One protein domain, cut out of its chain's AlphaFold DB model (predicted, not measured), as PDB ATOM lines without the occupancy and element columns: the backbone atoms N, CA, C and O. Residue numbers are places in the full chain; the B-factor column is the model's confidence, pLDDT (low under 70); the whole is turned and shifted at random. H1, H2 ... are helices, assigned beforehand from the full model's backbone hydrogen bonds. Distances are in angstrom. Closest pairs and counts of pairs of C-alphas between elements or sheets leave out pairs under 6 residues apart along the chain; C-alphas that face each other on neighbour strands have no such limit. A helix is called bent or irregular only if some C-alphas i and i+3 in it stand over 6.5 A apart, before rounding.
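What this domain is: This is residues 26 to 104 of the 167 residues of the protein "C3H1-type domain-containing protein" of Ciona intestinalis (UniProt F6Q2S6). A drawn-out chain: H1 and H2 make one end, standing off by themselves, and a long link leads from H2 to a small looped head at the other end, which holds the short H3 and from which the last part of H4, residues 98 to 103, sticks out. No helix packs on another. The printed part has 79 residues, with four named helices in the order H1, H2, H3, H4 and no named strand; the class is all helix, though under half of the residues, 36 of the 79, are in named elements. The whole is extended, with a radius of gyration of the C-alphas of 19.6 A, and elongated, spanning 52 by 28 by 24 A.

How they stand to each other: H1, residues 26 to 33, touches no helix, and a short link of 9 residues leads to H2, residues 43 to 56. Residues 26 to 49 stand free, of which 26 to 33 belong to H1 and 43 to 49 to H2; residues 52 to 58 stand free too, of which 52 to 56 belong to H2. After H2 comes a long link of 19 residues, in which residues 68 to 69 pair with residues 72 to 73, antiparallel. It ends at H3, residues 76 to 79. A second long link, of 14 residues, leads to H4, residues 94 to 103. Residues 98 to 104 stand free, of which 98 to 103 belong to H4. The four helices are apart from each other, with no C-alpha of one within 8 A of another. In H1 and H2 every O i to N i+4 pair is within hydrogen-bond range, in H4 5 of 6; H3 is too short for such a pair, and its one O i to N i+3 pair is within range.

Where its parts are: H1 begins at C-alpha 26, (-2.995, -18.318, 23.041), and is 10.6 A long from first to last C-alpha. H2, the longest helix with 14 residues, runs 20.4 A from C-alpha 43 at (6.406, -17.535, 37.274) to C-alpha 56. H3 has four residues and measures 5.0 A. H4 measures 15.5 A and ends at C-alpha 103, (17.013, 14.366, 6.595). No helix is bent or irregular.

The domain as a whole: The two C-alphas farthest apart are those of Ser 35 and Ile 103, 53.5 A. Without the stretches that stand free, the body has 41 residues and spans 42 by 21 by 13 A. The C-alphas of residues 57 to 75 lie 3 to 17 A from the mean of all C-alphas, those of residues 80 to 93 16 to 25 A. The printed part has no cut. The mean pLDDT of the printed part is 80.5; residues 31 to 35 and 95 to 104 are under 70, and the mean of H4 is 62.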
ATOM      1  N   ASP A  26      -3.269 -18.834  21.696       78.69
ATOM      2  CA  ASP A  26      -2.995 -18.318  23.041       78.69
ATOM      3  C   ASP A  26      -3.767 -19.060  24.135       78.69
ATOM      4  O   ASP A  26      -3.256 -19.262  25.235       78.69
ATOM      5  N   LYS A  27      -5.006 -19.480  23.852       77.81
ATOM      6  CA  LYS A  27      -5.823 -20.234  24.813       77.81
ATOM      7  C   LYS A  27      -5.275 -21.647  24.995       77.81
ATOM      8  O   LYS A  27      -5.199 -22.129  26.122       77.81
ATOM      9  N   VAL A  28      -4.843 -22.274  23.900       80.31
ATOM     10  CA  VAL A  28      -4.237 -23.612  23.926       80.31
ATOM     11  C   VAL A  28      -2.899 -23.573  24.668       80.31
ATOM     12  O   VAL A  28      -2.686 -24.369  25.580       80.31
ATOM     13  N   LEU A  29      -2.044 -22.591  24.369       76.81
ATOM     14  CA  LEU A  29      -0.742 -22.418  25.018       76.81
ATOM     15  C   LEU A  29      -0.873 -22.148  26.524       76.81
ATOM     16  O   LEU A  29      -0.188 -22.796  27.310       76.81
ATOM     17  N   LYS A  30      -1.804 -21.279  26.947       73.56
ATOM     18  CA  LYS A  30      -2.061 -21.007  28.376       73.56
ATOM     19  C   LYS A  30      -2.557 -22.239  29.136       73.56
ATOM     20  O   LYS A  30      -2.181 -22.438  30.290       73.56
ATOM     21  N   SER A  31      -3.375 -23.081  28.501       69.62
ATOM     22  CA  SER A  31      -3.839 -24.334  29.114       69.62
ATOM     23  C   SER A  31      -2.719 -25.377  29.230       69.62
ATOM     24  O   SER A  31      -2.604 -26.036  30.259       69.62
ATOM     25  N   ALA A  32      -1.828 -25.453  28.236       67.31
ATOM     26  CA  ALA A  32      -0.675 -26.354  28.243       67.31
ATOM     27  C   ALA A  32       0.382 -25.963  29.292       67.31
ATOM     28  O   ALA A  32       1.060 -26.827  29.846       67.31
ATOM     29  N   THR A  33       0.508 -24.669  29.609       65.62
ATOM     30  CA  THR A  33       1.442 -24.191  30.637       65.62
ATOM     31  C   THR A  33       1.007 -24.516  32.067       65.62
ATOM     32  O   THR A  33       1.863 -24.564  32.935       65.62
ATOM     33  N   GLN A  34      -0.274 -24.802  32.340       66.25
ATOM     34  CA  GLN A  34      -0.736 -25.109  33.708       66.25
ATOM     35  C   GLN A  34      -0.234 -26.460  34.244       66.25
ATOM     36  O   GLN A  34      -0.202 -26.660  35.455       66.25
ATOM     37  N   SER A  35       0.172 -27.378  33.363       69.12
ATOM     38  CA  SER A  35       0.677 -28.710  33.724       69.12
ATOM     39  C   SER A  35       2.125 -28.949  33.286       69.12
ATOM     40  O   SER A  35       2.584 -30.092  33.285       69.12
ATOM     41  N   SER A  36       2.844 -27.911  32.850       75.25
ATOM     42  CA  SER A  36       4.197 -28.073  32.321       75.25
ATOM     43  C   SER A  36       5.233 -28.071  33.449       75.25
ATOM     44  O   SER A  36       5.206 -27.219  34.332       75.25
ATOM     45  N   LEU A  37       6.214 -28.974  33.388       72.81
ATOM     46  CA  LEU A  37       7.385 -28.943  34.280       72.81
ATOM     47  C   LEU A  37       8.271 -27.700  34.058       72.81
ATOM     48  O   LEU A  37       9.192 -27.450  34.830       72.81
ATOM     49  N   PHE A  38       8.002 -26.940  32.994       70.00
ATOM     50  CA  PHE A  38       8.721 -25.725  32.629       70.00
ATOM     51  C   PHE A  38       8.157 -24.467  33.293       70.00
ATOM     52  O   PHE A  38       8.814 -23.434  33.232       70.00
ATOM     53  N   THR A  39       6.985 -24.545  33.934       78.00
ATOM     54  CA  THR A  39       6.431 -23.436  34.716       78.00
ATOM     55  C   THR A  39       6.736 -23.621  36.189       78.00
ATOM     56  O   THR A  39       6.274 -24.573  36.822       78.00
ATOM     57  N   THR A  40       7.520 -22.708  36.746       82.44
ATOM     58  CA  THR A  40       7.861 -22.722  38.162       82.44
ATOM     59  C   THR A  40       6.748 -22.080  38.987       82.44
ATOM     60  O   THR A  40       5.985 -21.236  38.515       82.44
ATOM     61  N   ARG A  41       6.686 -22.426  40.277       81.50
ATOM     62  CA  ARG A  41       5.750 -21.814  41.239       81.50
ATOM     63  C   ARG A  41       5.885 -20.287  41.368       81.50
ATOM     64  O   ARG A  41       5.021 -19.663  41.971       81.50
ATOM     65  N   PHE A  42       6.969 -19.705  40.858       84.75
ATOM     66  CA  PHE A  42       7.255 -18.275  40.948       84.75
ATOM     67  C   PHE A  42       6.897 -17.506  39.676       84.75
ATOM     68  O   PHE A  42       6.774 -16.288  39.729       84.75
ATOM     69  N   ASP A  43       6.634 -18.192  38.564       84.69
ATOM     70  CA  ASP A  43       6.406 -17.535  37.274       84.69
ATOM     71  C   ASP A  43       5.161 -16.648  37.293       84.69
ATOM     72  O   ASP A  43       5.143 -15.583  36.681       84.69
ATOM     73  N   LYS A  44       4.122 -17.064  38.029       84.50
ATOM     74  CA  LYS A  44       2.901 -16.270  38.187       84.50
ATOM     75  C   LYS A  44       3.165 -14.981  38.970       84.50
ATOM     76  O   LYS A  44       2.710 -13.926  38.552       84.50
ATOM     77  N   ALA A  45       3.928 -15.069  40.060       87.38
ATOM     78  CA  ALA A  45       4.288 -13.903  40.866       87.38
ATOM     79  C   ALA A  45       5.141 -12.915  40.055       87.38
ATOM     80  O   ALA A  45       4.865 -11.721  40.045       87.38
ATOM     81  N   GLU A  46       6.110 -13.413  39.278       89.31
ATOM     82  CA  GLU A  46       6.902 -12.557  38.390       89.31
ATOM     83  C   GLU A  46       6.069 -11.886  37.290       89.31
ATOM     84  O   GLU A  46       6.396 -10.780  36.860       89.31
ATOM     85  N   GLN A  47       5.035 -12.560  36.780       88.25
ATOM     86  CA  GLN A  47       4.124 -11.983  35.790       88.25
ATOM     87  C   GLN A  47       3.251 -10.889  36.404       88.25
ATOM     88  O   GLN A  47       3.136  -9.822  35.807       88.25
ATOM     89  N   GLU A  48       2.698 -11.125  37.595       91.69
ATOM     90  CA  GLU A  48       1.898 -10.141  38.331       91.69
ATOM     91  C   GLU A  48       2.727  -8.877  38.629       91.69
ATOM     92  O   GLU A  48       2.275  -7.763  38.365       91.69
ATOM     93  N   ASP A  49       3.981  -9.032  39.060       90.19
ATOM     94  CA  ASP A  49       4.883  -7.898  39.300       90.19
ATOM     95  C   ASP A  49       5.170  -7.093  38.023       90.19
ATOM     96  O   ASP A  49       5.213  -5.857  38.052       90.19
ATOM     97  N   ARG A  50       5.350  -7.771  36.881       88.56
ATOM     98  CA  ARG A  50       5.535  -7.100  35.582       88.56
ATOM     99  C   ARG A  50       4.276  -6.359  35.151       88.56
ATOM    100  O   ARG A  50       4.386  -5.223  34.706       88.56
ATOM    101  N   GLU A  51       3.105  -6.965  35.318       92.19
ATOM    102  CA  GLU A  51       1.820  -6.360  34.962       92.19
ATOM    103  C   GLU A  51       1.548  -5.106  35.797       92.19
ATOM    104  O   GLU A  51       1.195  -4.060  35.252       92.19
ATOM    105  N   VAL A  52       1.800  -5.158  37.110       93.25
ATOM    106  CA  VAL A  52       1.705  -3.982  37.988       93.25
ATOM    107  C   VAL A  52       2.629  -2.869  37.496       93.25
ATOM    108  O   VAL A  52       2.220  -1.705  37.450       93.25
ATOM    109  N   LEU A  53       3.859  -3.209  37.103       88.19
ATOM    110  CA  LEU A  53       4.825  -2.241  36.594       88.19
ATOM    111  C   LEU A  53       4.358  -1.613  35.271       88.19
ATOM    112  O   LEU A  53       4.428  -0.395  35.125       88.19
ATOM    113  N   GLU A  54       3.828  -2.422  34.351       88.88
ATOM    114  CA  GLU A  54       3.276  -1.987  33.060       88.88
ATOM    115  C   GLU A  54       2.050  -1.079  33.221       88.88
ATOM    116  O   GLU A  54       1.885  -0.114  32.472       88.88
ATOM    117  N   HIS A  55       1.214  -1.343  34.229       91.94
ATOM    118  CA  HIS A  55       0.011  -0.557  34.496       91.94
ATOM    119  C   HIS A  55       0.323   0.857  35.014       91.94
ATOM    120  O   HIS A  55      -0.459   1.785  34.798       91.94
ATOM    121  N   HIS A  56       1.454   1.022  35.705       88.00
ATOM    122  CA  HIS A  56       1.874   2.294  36.300       88.00
ATOM    123  C   HIS A  56       2.914   3.037  35.453       88.00
ATOM    124  O   HIS A  56       3.031   4.259  35.553       88.00
ATOM    125  N   VAL A  57       3.681   2.321  34.629       90.69
ATOM    126  CA  VAL A  57       4.766   2.870  33.815       90.69
ATOM    127  C   VAL A  57       4.772   2.193  32.450       90.69
ATOM    128  O   VAL A  57       4.838   0.975  32.339       90.69
ATOM    129  N   THR A  58       4.806   2.991  31.381       86.00
ATOM    130  CA  THR A  58       5.052   2.460  30.036       86.00
ATOM    131  C   THR A  58       6.439   1.824  29.989       86.00
ATOM    132  O   THR A  58       7.453   2.531  30.042       86.00
ATOM    133  N   MET A  59       6.496   0.499  29.878       82.81
ATOM    134  CA  MET A  59       7.757  -0.223  29.764       82.81
ATOM    135  C   MET A  59       8.433   0.122  28.434       82.81
ATOM    136  O   MET A  59       7.936  -0.200  27.359       82.81
ATOM    137  N   VAL A  60       9.577   0.804  28.500       84.38
ATOM    138  CA  VAL A  60      10.429   1.047  27.329       84.38
ATOM    139  C   VAL A  60      11.434  -0.091  27.245       84.38
ATOM    140  O   VAL A  60      12.168  -0.346  28.203       84.38
ATOM    141  N   GLU A  61      11.488  -0.768  26.101       80.62
ATOM    142  CA  GLU A  61      12.489  -1.803  25.859       80.62
ATOM    143  C   GLU A  61      13.896  -1.253  26.110       80.62
ATOM    144  O   GLU A  61      14.279  -0.180  25.625       80.62
ATOM    145  N   SER A  62      14.693  -1.994  26.881       78.94
ATOM    146  CA  SER A  62      16.077  -1.610  27.104       78.94
ATOM    147  C   SER A  62      16.828  -1.634  25.773       78.94
ATOM    148  O   SER A  62      16.829  -2.633  25.049       78.94
ATOM    149  N   LYS A  63      17.514  -0.523  25.466       72.56
ATOM    150  CA  LYS A  63      18.311  -0.330  24.238       72.56
ATOM    151  C   LYS A  63      19.305  -1.470  24.001       72.56
ATOM    152  O   LYS A  63      19.713  -1.726  22.873       72.56
ATOM    153  N   ASP A  64      19.661  -2.188  25.061       72.62
ATOM    154  CA  ASP A  64      20.601  -3.291  25.015       72.62
ATOM    155  C   ASP A  64      20.095  -4.553  24.312       72.62
ATOM    156  O   ASP A  64      20.923  -5.347  23.855       72.62
ATOM    157  N   LYS A  65      18.772  -4.727  24.205       74.38
ATOM    158  CA  LYS A  65      18.138  -5.872  23.534       74.38
ATOM    159  C   LYS A  65      18.069  -5.715  22.018       74.38
ATOM    160  O   LYS A  65      17.854  -6.695  21.306       74.38
ATOM    161  N   VAL A  66      18.297  -4.508  21.507       79.00
ATOM    162  CA  VAL A  66      18.272  -4.236  20.073       79.00
ATOM    163  C   VAL A  66      19.565  -4.762  19.445       79.00
ATOM    164  O   VAL A  66      20.645  -4.191  19.597       79.00
ATOM    165  N   THR A  67      19.468  -5.904  18.765       80.50
ATOM    166  CA  THR A  67      20.613  -6.561  18.111       80.50
ATOM    167  C   THR A  67      20.766  -6.156  16.649       80.50
ATOM    168  O   THR A  67      21.891  -6.091  16.152       80.50
ATOM    169  N   ASN A  68      19.660  -5.832  15.975       85.50
ATOM    170  CA  ASN A  68      19.618  -5.456  14.565       85.50
ATOM    171  C   ASN A  68      18.751  -4.210  14.377       85.50
ATOM    172  O   ASN A  68      17.621  -4.164  14.854       85.50
ATOM    173  N   VAL A  69      19.264  -3.223  13.643       80.56
ATOM    174  CA  VAL A  69      18.533  -2.001  13.280       80.56
ATOM    175  C   VAL A  69      18.707  -1.782  11.782       80.56
ATOM    176  O   VAL A  69      19.830  -1.740  11.281       80.56
ATOM    177  N   GLY A  70      17.600  -1.690  11.041       76.19
ATOM    178  CA  GLY A  70      17.633  -1.448   9.592       76.19
ATOM    179  C   GLY A  70      18.373  -2.527   8.788       76.19
ATOM    180  O   GLY A  70      19.060  -2.205   7.824       76.19
ATOM    181  N   GLY A  71      18.298  -3.795   9.213       81.62
ATOM    182  CA  GLY A  71      18.925  -4.927   8.516       81.62
ATOM    183  C   GLY A  71      20.431  -5.098   8.756       81.62
ATOM    184  O   GLY A  71      21.021  -6.044   8.241       81.62
ATOM    185  N   ARG A  72      21.061  -4.235   9.567       85.94
ATOM    186  CA  ARG A  72      22.463  -4.376   9.993       85.94
ATOM    187  C   ARG A  72      22.545  -4.625  11.502       85.94
ATOM    188  O   ARG A  72      21.759  -4.080  12.278       85.94
ATOM    189  N   LYS A  73      23.514  -5.443  11.921       89.88
ATOM    190  CA  LYS A  73      23.788  -5.732  13.338       89.88
ATOM    191  C   LYS A  73      24.371  -4.507  14.032       89.88
ATOM    192  O   LYS A  73      25.234  -3.840  13.463       89.88
ATOM    193  N   VAL A  74      23.969  -4.250  15.272       90.38
ATOM    194  CA  VAL A  74      24.513  -3.154  16.087       90.38
ATOM    195  C   VAL A  74      25.967  -3.444  16.469       90.38
ATOM    196  O   VAL A  74      26.320  -4.549  16.887       90.38
ATOM    197  N   CYS A  75      26.842  -2.448  16.340       90.75
ATOM    198  CA  CYS A  75      28.250  -2.570  16.692       90.75
ATOM    199  C   CYS A  75      28.433  -2.649  18.212       90.75
ATOM    200  O   CYS A  75      28.401  -1.640  18.920       90.75
ATOM    201  N   TRP A  76      28.711  -3.846  18.724       90.06
ATOM    202  CA  TRP A  76      28.969  -4.063  20.151       90.06
ATOM    203  C   TRP A  76      30.181  -3.271  20.667       90.06
ATOM    204  O   TRP A  76      30.168  -2.737  21.776       90.06
ATOM    205  N   MET A  77      31.219  -3.129  19.837       92.25
ATOM    206  CA  MET A  77      32.412  -2.352  20.179       92.25
ATOM    207  C   MET A  77      32.098  -0.853  20.300       92.25
ATOM    208  O   MET A  77      32.722  -0.160  21.099       92.25
ATOM    209  N   TYR A  78      31.132  -0.347  19.527       90.88
ATOM    210  CA  TYR A  78      30.685   1.046  19.595       90.88
ATOM    211  C   TYR A  78      29.783   1.288  20.798       90.88
ATOM    212  O   TYR A  78      29.980   2.274  21.497       90.88
ATOM    213  N   ARG A  79      28.883   0.346  21.108       88.38
ATOM    214  CA  ARG A  79      28.073   0.387  22.336       88.38
ATOM    215  C   ARG A  79      28.944   0.432  23.601       88.38
ATOM    216  O   ARG A  79      28.600   1.117  24.552       88.38
ATOM    217  N   LYS A  80      30.116  -0.213  23.577       89.50
ATOM    218  CA  LYS A  80      31.146  -0.122  24.632       89.50
ATOM    219  C   LYS A  80      32.070   1.106  24.540       89.50
ATOM    220  O   LYS A  80      32.969   1.239  25.361       89.50
ATOM    221  N   GLY A  81      31.928   1.956  23.523       89.94
ATOM    222  CA  GLY A  81      32.775   3.138  23.309       89.94
ATOM    223  C   GLY A  81      34.195   2.853  22.797       89.94
ATOM    224  O   GLY A  81      35.046   3.735  22.824       89.94
ATOM    225  N   ARG A  82      34.486   1.634  22.320       92.44
ATOM    226  CA  ARG A  82      35.836   1.195  21.908       92.44
ATOM    227  C   ARG A  82      36.034   1.078  20.390       92.44
ATOM    228  O   ARG A  82      37.162   0.862  19.938       92.44
ATOM    229  N   CYS A  83      34.967   1.199  19.599       93.00
ATOM    230  CA  CYS A  83      35.022   1.108  18.137       93.00
ATOM    231  C   CYS A  83      35.917   2.203  17.532       93.00
ATOM    232  O   CYS A  83      35.725   3.383  17.805       93.00
ATOM    233  N   ARG A  84      36.862   1.811  16.666       92.81
ATOM    234  CA  ARG A  84      37.782   2.733  15.973       92.81
ATOM    235  C   ARG A  84      37.303   3.156  14.579       92.81
ATOM    236  O   ARG A  84      37.839   4.096  14.013       92.81
ATOM    237  N   PHE A  85      36.304   2.468  14.024       90.31
ATOM    238  CA  PHE A  85      35.850   2.663  12.641       90.31
ATOM    239  C   PHE A  85      34.919   3.874  12.456       90.31
ATOM    240  O   PHE A  85      34.688   4.310  11.327       90.31
ATOM    241  N   GLY A  86      34.383   4.431  13.550       87.12
ATOM    242  CA  GLY A  86      33.517   5.614  13.511       87.12
ATOM    243  C   GLY A  86      32.324   5.437  12.562       87.12
ATOM    244  O   GLY A  86      31.675   4.397  12.571       87.12
ATOM    245  N   LYS A  87      32.045   6.437  11.716       83.75
ATOM    246  CA  LYS A  87      30.919   6.419  10.757       83.75
ATOM    247  C   LYS A  87      31.040   5.374   9.636       83.75
ATOM    248  O   LYS A  87      30.054   5.092   8.973       83.75
ATOM    249  N   LYS A  88      32.230   4.804   9.411       87.75
ATOM    250  CA  LYS A  88      32.483   3.795   8.365       87.75
ATOM    251  C   LYS A  88      32.437   2.361   8.905       87.75
ATOM    252  O   LYS A  88      32.925   1.443   8.253       87.75
ATOM    253  N   CYS A  89      31.931   2.155  10.123       90.75
ATOM    254  CA  CYS A  89      31.839   0.814  10.680       90.75
ATOM    255  C   CYS A  89      30.876  -0.048   9.853       90.75
ATOM    256  O   CYS A  89      29.791   0.392   9.489       90.75
ATOM    257  N   GLN A  90      31.271  -1.296   9.590       89.31
ATOM    258  CA  GLN A  90      30.417  -2.288   8.930       89.31
ATOM    259  C   GLN A  90      29.138  -2.573   9.737       89.31
ATOM    260  O   GLN A  90      28.097  -2.923   9.186       89.31
ATOM    261  N   MET A  91      29.241  -2.428  11.056       90.12
ATOM    262  CA  MET A  91      28.176  -2.664  12.018       90.12
ATOM    263  C   MET A  91      27.471  -1.341  12.342       90.12
ATOM    264  O   MET A  91      28.102  -0.289  12.406       90.12
ATOM    265  N   PHE A  92      26.167  -1.397  12.586       89.25
ATOM    266  CA  PHE A  92      25.324  -0.227  12.803       89.25
ATOM    267  C   PHE A  92      25.683   0.526  14.089       89.25
ATOM    268  O   PHE A  92      25.879  -0.079  15.146       89.25
ATOM    269  N   HIS A  93      25.738   1.854  14.001       88.38
ATOM    270  CA  HIS A  93      25.906   2.758  15.134       88.38
ATOM    271  C   HIS A  93      24.609   3.557  15.326       88.38
ATOM    272  O   HIS A  93      24.140   4.186  14.381       88.38
ATOM    273  N   ASP A  94      24.063   3.609  16.544       74.31
ATOM    274  CA  ASP A  94      22.778   4.280  16.839       74.31
ATOM    275  C   ASP A  94      22.740   5.773  16.454       74.31
ATOM    276  O   ASP A  94      21.675   6.340  16.201       74.31
ATOM    277  N   SER A  95      23.910   6.408  16.344       68.50
ATOM    278  CA  SER A  95      24.086   7.789  15.881       68.50
ATOM    279  C   SER A  95      23.602   8.020  14.442       68.50
ATOM    280  O   SER A  95      23.123   9.110  14.132       68.50
ATOM    281  N   GLU A  96      23.650   7.003  13.575       64.44
ATOM    282  CA  GLU A  96      23.171   7.091  12.185       64.44
ATOM    283  C   GLU A  96      21.636   7.210  12.118       64.44
ATOM    284  O   GLU A  96      21.104   7.921  11.265       64.44
ATOM    285  N   LEU A  97      20.907   6.610  13.073       63.25
ATOM    286  CA  LEU A  97      19.446   6.738  13.152       63.25
ATOM    287  C   LEU A  97      19.019   8.188  13.406       63.25
ATOM    288  O   LEU A  97      17.973   8.626  12.923       63.25
ATOM    289  N   ARG A  98      19.818   8.939  14.174       59.84
ATOM    290  CA  ARG A  98      19.532  10.341  14.488       59.84
ATOM    291  C   ARG A  98      19.729  11.232  13.261       59.84
ATOM    292  O   ARG A  98      18.880  12.080  13.012       59.84
ATOM    293  N   GLU A  99      20.770  10.981  12.467       59.50
ATOM    294  CA  GLU A  99      21.053  11.715  11.223       59.50
ATOM    295  C   GLU A  99      20.015  11.397  10.125       59.50
ATOM    296  O   GLU A  99      19.493  12.302   9.471       59.50
ATOM    297  N   GLN A 100      19.593  10.135   9.980       57.50
ATOM    298  CA  GLN A 100      18.548   9.761   9.014       57.50
ATOM    299  C   GLN A 100      17.171  10.362   9.347       57.50
ATOM    300  O   GLN A 100      16.415  10.716   8.440       57.50
ATOM    301  N   ARG A 101      16.839  10.533  10.637       56.75
ATOM    302  CA  ARG A 101      15.600  11.212  11.063       56.75
ATOM    303  C   ARG A 101      15.623  12.719  10.794       56.75
ATOM    304  O   ARG A 101      14.562  13.297  10.585       56.75
ATOM    305  N   THR A 102      16.798  13.352  10.754       55.16
ATOM    306  CA  THR A 102      16.911  14.788  10.439       55.16
ATOM    307  C   THR A 102      16.779  15.104   8.949       55.16
ATOM    308  O   THR A 102      16.363  16.204   8.612       55.16
ATOM    309  N   ILE A 103      17.050  14.145   8.055       56.09
ATOM    310  CA  ILE A 103      17.013  14.366   6.595       56.09
ATOM    311  C   ILE A 103      15.584  14.234   6.019       56.09
ATOM    312  O   ILE A 103      15.296  14.753   4.947       56.09
ATOM    313  N   LYS A 104      14.652  13.590   6.738       48.34
ATOM    314  CA  LYS A 104      13.256  13.370   6.292       48.34
ATOM    315  C   LYS A 104      12.219  14.282   6.959       48.34
ATOM    316  O   LYS A 104      11.038  13.941   6.983       48.34
TER     317      LYS A 104